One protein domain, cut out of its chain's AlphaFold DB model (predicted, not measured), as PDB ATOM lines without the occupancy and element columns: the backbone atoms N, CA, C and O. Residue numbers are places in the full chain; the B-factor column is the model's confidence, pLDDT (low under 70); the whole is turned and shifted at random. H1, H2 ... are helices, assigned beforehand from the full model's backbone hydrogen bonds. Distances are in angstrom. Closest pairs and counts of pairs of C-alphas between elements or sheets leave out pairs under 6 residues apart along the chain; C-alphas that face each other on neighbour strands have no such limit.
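What this domain is: This is residues 3 to 47 of the 342 residues of the protein "Helicase_C_3 domain-containing protein" of Actinobacteria bacterium (UniProt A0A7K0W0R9). One long helix, H1, sticks out with its residues 3 to 12 from a small body of links and two short helices, H2 and H3. The printed part has 45 residues with three named helices in the order H1, H2, H3 and no named strand; the class is all helix. It is loose, with a radius of gyration of the C-alphas of 12.0 A, and elongated, spanning 39 by 20 by 13 A.

Where its parts are: H1, residues 3 to 18, begins at C-alpha 3 (-43.111, -61.184, 3.990) and is 23.1 A long. Residues 22 to 23 pair with 26 to 27, antiparallel. H2, residues 29 to 35, measures 10.1 A. H3, residues 43 to 46, measures 5.5 A and ends at C-alpha 46 (-33.211, -90.231, -17.144).

How they stand to each other: H1 is apart from H2 and from H3. H2 and H3 are close but not clearly touching; their closest C-alphas, Tyr 30 and Ile 43, are 6.5 A apart. In H1 and H2 every O i to N i+4 pair is within hydrogen-bond range; H3 is too short for one.

The domain as a whole: The C-alphas of Ser 3 and Glu 45, the two farthest apart, are 39.7 A apart. The printed part has no cut, both links are short, and no printed residue is under 70 in pLDDT.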
ATOM      1  N   SER A   3     -44.252 -60.357   3.574       79.00
ATOM      2  CA  SER A   3     -43.111 -61.184   3.990       79.00
ATOM      3  C   SER A   3     -43.451 -62.669   4.138       79.00
ATOM      4  O   SER A   3     -42.688 -63.531   3.731       79.00
ATOM      5  N   MET A   4     -44.632 -62.979   4.671       87.81
ATOM      6  CA  MET A   4     -45.054 -64.358   4.925       87.81
ATOM      7  C   MET A   4     -45.444 -65.100   3.636       87.81
ATOM      8  O   MET A   4     -45.330 -66.318   3.565       87.81
ATOM      9  N   GLN A   5     -45.893 -64.371   2.606       87.31
ATOM     10  CA  GLN A   5     -46.178 -64.943   1.285       87.31
ATOM     11  C   GLN A   5     -44.885 -65.239   0.518       87.31
ATOM     12  O   GLN A   5     -44.776 -66.288  -0.113       87.31
ATOM     13  N   GLU A   6     -43.898 -64.346   0.616       89.12
ATOM     14  CA  GLU A   6     -42.565 -64.533   0.031       89.12
ATOM     15  C   GLU A   6     -41.823 -65.720   0.666       89.12
ATOM     16  O   GLU A   6     -41.265 -66.555  -0.048       89.12
ATOM     17  N   GLU A   7     -41.873 -65.852   1.995       92.06
ATOM     18  CA  GLU A   7     -41.288 -66.992   2.712       92.06
ATOM     19  C   GLU A   7     -41.932 -68.319   2.300       92.06
ATOM     20  O   GLU A   7     -41.217 -69.259   1.944       92.06
ATOM     21  N   LEU A   8     -43.268 -68.381   2.265       93.31
ATOM     22  CA  LEU A   8     -43.997 -69.580   1.851       93.31
ATOM     23  C   LEU A   8     -43.624 -69.994   0.421       93.31
ATOM     24  O   LEU A   8     -43.302 -71.155   0.188       93.31
ATOM     25  N   ALA A   9     -43.596 -69.040  -0.516       89.38
ATOM     26  CA  ALA A   9     -43.192 -69.304  -1.895       89.38
ATOM     27  C   ALA A   9     -41.761 -69.859  -1.971       89.38
ATOM     28  O   ALA A   9     -41.505 -70.811  -2.707       89.38
ATOM     29  N   SER A  10     -40.835 -69.319  -1.173       90.31
ATOM     30  CA  SER A  10     -39.451 -69.804  -1.129       90.31
ATOM     31  C   SER A  10     -39.335 -71.240  -0.599       90.31
ATOM     32  O   SER A  10     -38.545 -72.028  -1.121       90.31
ATOM     33  N   TRP A  11     -40.133 -71.607   0.409       93.38
ATOM     34  CA  TRP A  11     -40.146 -72.961   0.965       93.38
ATOM     35  C   TRP A  11     -40.776 -73.951  -0.001       93.38
ATOM     36  O   TRP A  11     -40.180 -74.990  -0.264       93.38
ATOM     37  N   THR A  12     -41.913 -73.595  -0.602       92.31
ATOM     38  CA  THR A  12     -42.575 -74.440  -1.597       92.31
ATOM     39  C   THR A  12     -41.682 -74.677  -2.814       92.31
ATOM     40  O   THR A  12     -41.609 -75.802  -3.297       92.31
ATOM     41  N   LEU A  13     -40.941 -73.665  -3.283       89.69
ATOM     42  CA  LEU A  13     -39.973 -73.844  -4.370       89.69
ATOM     43  C   LEU A  13     -38.815 -74.769  -3.971       89.69
ATOM     44  O   LEU A  13     -38.393 -75.595  -4.773       89.69
ATOM     45  N   ARG A  14     -38.327 -74.691  -2.727       91.19
ATOM     46  CA  ARG A  14     -37.288 -75.606  -2.226       91.19
ATOM     47  C   ARG A  14     -37.792 -77.046  -2.108       91.19
ATOM     48  O   ARG A  14     -37.071 -77.975  -2.458       91.19
ATOM     49  N   GLU A  15     -39.015 -77.242  -1.632       92.69
ATOM     50  CA  GLU A  15     -39.647 -78.565  -1.572       92.69
ATOM     51  C   GLU A  15     -39.890 -79.130  -2.978       92.69
ATOM     52  O   GLU A  15     -39.641 -80.312  -3.222       92.69
ATOM     53  N   ALA A  16     -40.289 -78.282  -3.931       91.00
ATOM     54  CA  ALA A  16     -40.422 -78.657  -5.336       91.00
ATOM     55  C   ALA A  16     -39.084 -79.103  -5.953       91.00
ATOM     56  O   ALA A  16     -39.074 -80.024  -6.774       91.00
ATOM     57  N   GLU A  17     -37.955 -78.522  -5.528       90.94
ATOM     58  CA  GLU A  17     -36.621 -78.991  -5.927       90.94
ATOM     59  C   GLU A  17     -36.278 -80.365  -5.342       90.94
ATOM     60  O   GLU A  17     -35.715 -81.201  -6.045       90.94
ATOM     61  N   TRP A  18     -36.647 -80.646  -4.087       89.31
ATOM     62  CA  TRP A  18     -36.427 -81.970  -3.485       89.31
ATOM     63  C   TRP A  18     -37.201 -83.080  -4.194       89.31
ATOM     64  O   TRP A  18     -36.722 -84.209  -4.275       89.31
ATOM     65  N   LEU A  19     -38.382 -82.753  -4.718       87.44
ATOM     66  CA  LEU A  19     -39.217 -83.671  -5.490       87.44
ATOM     67  C   LEU A  19     -38.817 -83.756  -6.974       87.44
ATOM     68  O   LEU A  19     -39.374 -84.574  -7.700       87.44
ATOM     69  N   GLY A  20     -37.881 -82.924  -7.444       87.31
ATOM     70  CA  GLY A  20     -37.458 -82.883  -8.848       87.31
ATOM     71  C   GLY A  20     -38.466 -82.229  -9.806       87.31
ATOM     72  O   GLY A  20     -38.336 -82.370 -11.025       87.31
ATOM     73  N   ILE A  21     -39.465 -81.505  -9.288       89.31
ATOM     74  CA  ILE A  21     -40.432 -80.723 -10.085       89.31
ATOM     75  C   ILE A  21     -39.747 -79.473 -10.656       89.31
ATOM     76  O   ILE A  21     -39.967 -79.088 -11.805       89.31
ATOM     77  N   THR A  22     -38.872 -78.864  -9.862       90.88
ATOM     78  CA  THR A  22     -37.964 -77.788 -10.270       90.88
ATOM     79  C   THR A  22     -36.520 -78.198  -9.990       90.88
ATOM     80  O   THR A  22     -36.261 -79.166  -9.282       90.88
ATOM     81  N   GLY A  23     -35.553 -77.473 -10.540       87.56
ATOM     82  CA  GLY A  23     -34.143 -77.653 -10.213       87.56
ATOM     83  C   GLY A  23     -33.292 -76.549 -10.819       87.56
ATOM     84  O   GLY A  23     -33.511 -76.154 -11.963       87.56
ATOM     85  N   GLN A  24     -32.324 -76.041 -10.050       86.06
ATOM     86  CA  GLN A  24     -31.421 -74.965 -10.488       86.06
ATOM     87  C   GLN A  24     -32.184 -73.720 -10.987       86.06
ATOM     88  O   GLN A  24     -31.779 -73.072 -11.951       86.06
ATOM     89  N   GLY A  25     -33.319 -73.398 -10.353       85.50
ATOM     90  CA  GLY A  25     -34.151 -72.247 -10.725       85.50
ATOM     91  C   GLY A  25     -34.982 -72.408 -12.007       85.50
ATOM     92  O   GLY A  25     -35.553 -71.425 -12.476       85.50
ATOM     93  N   ALA A  26     -35.079 -73.616 -12.570       90.69
ATOM     94  CA  ALA A  26     -35.918 -73.920 -13.730       90.69
ATOM     95  C   ALA A  26     -36.941 -75.024 -13.421       90.69
ATOM     96  O   ALA A  26     -36.735 -75.847 -12.528       90.69
ATOM     97  N   ILE A  27     -38.047 -75.057 -14.168       90.94
ATOM     98  CA  ILE A  27     -38.996 -76.177 -14.127       90.94
ATOM     99  C   ILE A  27     -38.410 -77.385 -14.869       90.94
ATOM    100  O   ILE A  27     -37.805 -77.232 -15.933       90.94
ATOM    101  N   SER A  28     -38.559 -78.585 -14.308       90.06
ATOM    102  CA  SER A  28     -38.084 -79.813 -14.947       90.06
ATOM    103  C   SER A  28     -39.048 -80.274 -16.044       90.06
ATOM    104  O   SER A  28     -40.226 -79.910 -16.062       90.06
ATOM    105  N   LYS A  29     -38.569 -81.128 -16.956       88.12
ATOM    106  CA  LYS A  29     -39.424 -81.762 -17.975       88.12
ATOM    107  C   LYS A  29     -40.567 -82.567 -17.335       88.12
ATOM    108  O   LYS A  29     -41.664 -82.604 -17.881       88.12
ATOM    109  N   TYR A  30     -40.322 -83.157 -16.162       88.25
ATOM    110  CA  TYR A  30     -41.322 -83.898 -15.390       88.25
ATOM    111  C   TYR A  30     -42.338 -82.961 -14.737       88.25
ATOM    112  O   TYR A  30     -43.525 -83.256 -14.746       88.25
ATOM    113  N   GLY A  31     -41.896 -81.808 -14.219       88.88
ATOM    114  CA  GLY A  31     -42.787 -80.783 -13.674       88.88
ATOM    115  C   GLY A  31     -43.743 -80.222 -14.728       88.88
ATOM    116  O   GLY A  31     -44.920 -80.035 -14.442       88.88
ATOM    117  N   ILE A  32     -43.264 -80.024 -15.962       89.25
ATOM    118  CA  ILE A  32     -44.114 -79.646 -17.102       89.25
ATOM    119  C   ILE A  32     -45.143 -80.748 -17.391       89.25
ATOM    120  O   ILE A  32     -46.337 -80.464 -17.409       89.25
ATOM    121  N   ALA A  33     -44.702 -82.003 -17.535       88.25
ATOM    122  CA  ALA A  33     -45.597 -83.134 -17.791       88.25
ATOM    123  C   ALA A  33     -46.660 -83.312 -16.687       88.25
ATOM    124  O   ALA A  33     -47.820 -83.595 -16.983       88.25
ATOM    125  N   PHE A  34     -46.284 -83.094 -15.423       88.44
ATOM    126  CA  PHE A  34     -47.199 -83.132 -14.283       88.44
ATOM    127  C   PHE A  34     -48.265 -82.031 -14.355       88.44
ATOM    128  O   PHE A  34     -49.445 -82.295 -14.134       88.44
ATOM    129  N   LEU A  35     -47.870 -80.794 -14.683       89.69
ATOM    130  CA  LEU A  35     -48.800 -79.665 -14.831       89.69
ATOM    131  C   LEU A  35     -49.784 -79.862 -15.991       89.69
ATOM    132  O   LEU A  35     -50.911 -79.375 -15.927       89.69
ATOM    133  N   GLU A  36     -49.370 -80.588 -17.027       89.94
ATOM    134  CA  GLU A  36     -50.214 -80.981 -18.160       89.94
ATOM    135  C   GLU A  36     -51.135 -82.176 -17.842       89.94
ATOM    136  O   GLU A  36     -51.959 -82.556 -18.674       89.94
ATOM    137  N   GLY A  37     -51.053 -82.739 -16.629       87.25
ATOM    138  CA  GLY A  37     -51.901 -83.836 -16.156       87.25
ATOM    139  C   GLY A  37     -51.422 -85.236 -16.553       87.25
ATOM    140  O   GLY A  37     -52.226 -86.166 -16.533       87.25
ATOM    141  N   GLY A  38     -50.153 -85.391 -16.940       83.88
ATOM    142  CA  GLY A  38     -49.539 -86.684 -17.257       83.88
ATOM    143  C   GLY A  38     -48.856 -87.364 -16.062       83.88
ATOM    144  O   GLY A  38     -48.551 -86.732 -15.053       83.88
ATOM    145  N   ASP A  39     -48.535 -88.652 -16.216       80.62
ATOM    146  CA  ASP A  39     -47.975 -89.522 -15.161       80.62
ATOM    147  C   ASP A  39     -46.435 -89.439 -15.004       80.62
ATOM    148  O   ASP A  39     -45.804 -90.333 -14.444       80.62
ATOM    149  N   CYS A  40     -45.793 -88.371 -15.496       81.31
ATOM    150  CA  CYS A  40     -44.340 -88.138 -15.380       81.31
ATOM    151  C   CYS A  40     -43.420 -89.274 -15.890       81.31
ATOM    152  O   CYS A  40     -42.262 -89.342 -15.478       81.31
ATOM    153  N   GLU A  41     -43.874 -90.138 -16.808       81.81
ATOM    154  CA  GLU A  41     -43.141 -91.347 -17.240       81.81
ATOM    155  C   GLU A  41     -41.727 -91.090 -17.791       81.81
ATOM    156  O   GLU A  41     -40.856 -91.955 -17.677       81.81
ATOM    157  N   ILE A  42     -41.478 -89.885 -18.320       82.25
ATOM    158  CA  ILE A  42     -40.177 -89.423 -18.844       82.25
ATOM    159  C   ILE A  42     -39.063 -89.578 -17.792       82.25
ATOM    160  O   ILE A  42     -37.903 -89.782 -18.140       82.25
ATOM    161  N   ILE A  43     -39.399 -89.540 -16.496       83.50
ATOM    162  CA  ILE A  43     -38.426 -89.722 -15.412       83.50
ATOM    163  C   ILE A  43     -37.700 -91.071 -15.484       83.50
ATOM    164  O   ILE A  43     -36.538 -91.164 -15.099       83.50
ATOM    165  N   ASN A  44     -38.345 -92.102 -16.031       82.12
ATOM    166  CA  ASN A  44     -37.757 -93.432 -16.149       82.12
ATOM    167  C   ASN A  44     -36.631 -93.501 -17.194       82.12
ATOM    168  O   ASN A  44     -35.805 -94.407 -17.123       82.12
ATOM    169  N   GLU A  45     -36.584 -92.569 -18.154       84.06
ATOM    170  CA  GLU A  45     -35.526 -92.518 -19.174       84.06
ATOM    171  C   GLU A  45     -34.228 -91.913 -18.631       84.06
ATOM    172  O   GLU A  45     -33.136 -92.339 -19.011       84.06
ATOM    173  N   ASP A  46     -34.348 -90.947 -17.721       84.12
ATOM    174  CA  ASP A  46     -33.211 -90.231 -17.144       84.12
ATOM    175  C   ASP A  46     -32.643 -90.926 -15.890       84.12
ATOM    176  O   ASP A  46     -31.539 -90.607 -15.437       84.12
ATOM    177  N   LEU A  47     -33.369 -91.898 -15.330       82.50
ATOM    178  CA  LEU A  47     -32.902 -92.716 -14.215       82.50
ATOM    179  C   LEU A  47     -32.096 -93.941 -14.693       82.50
ATOM    180  O   LEU A  47     -32.442 -94.590 -15.682       82.50
TER     181      LEU A  47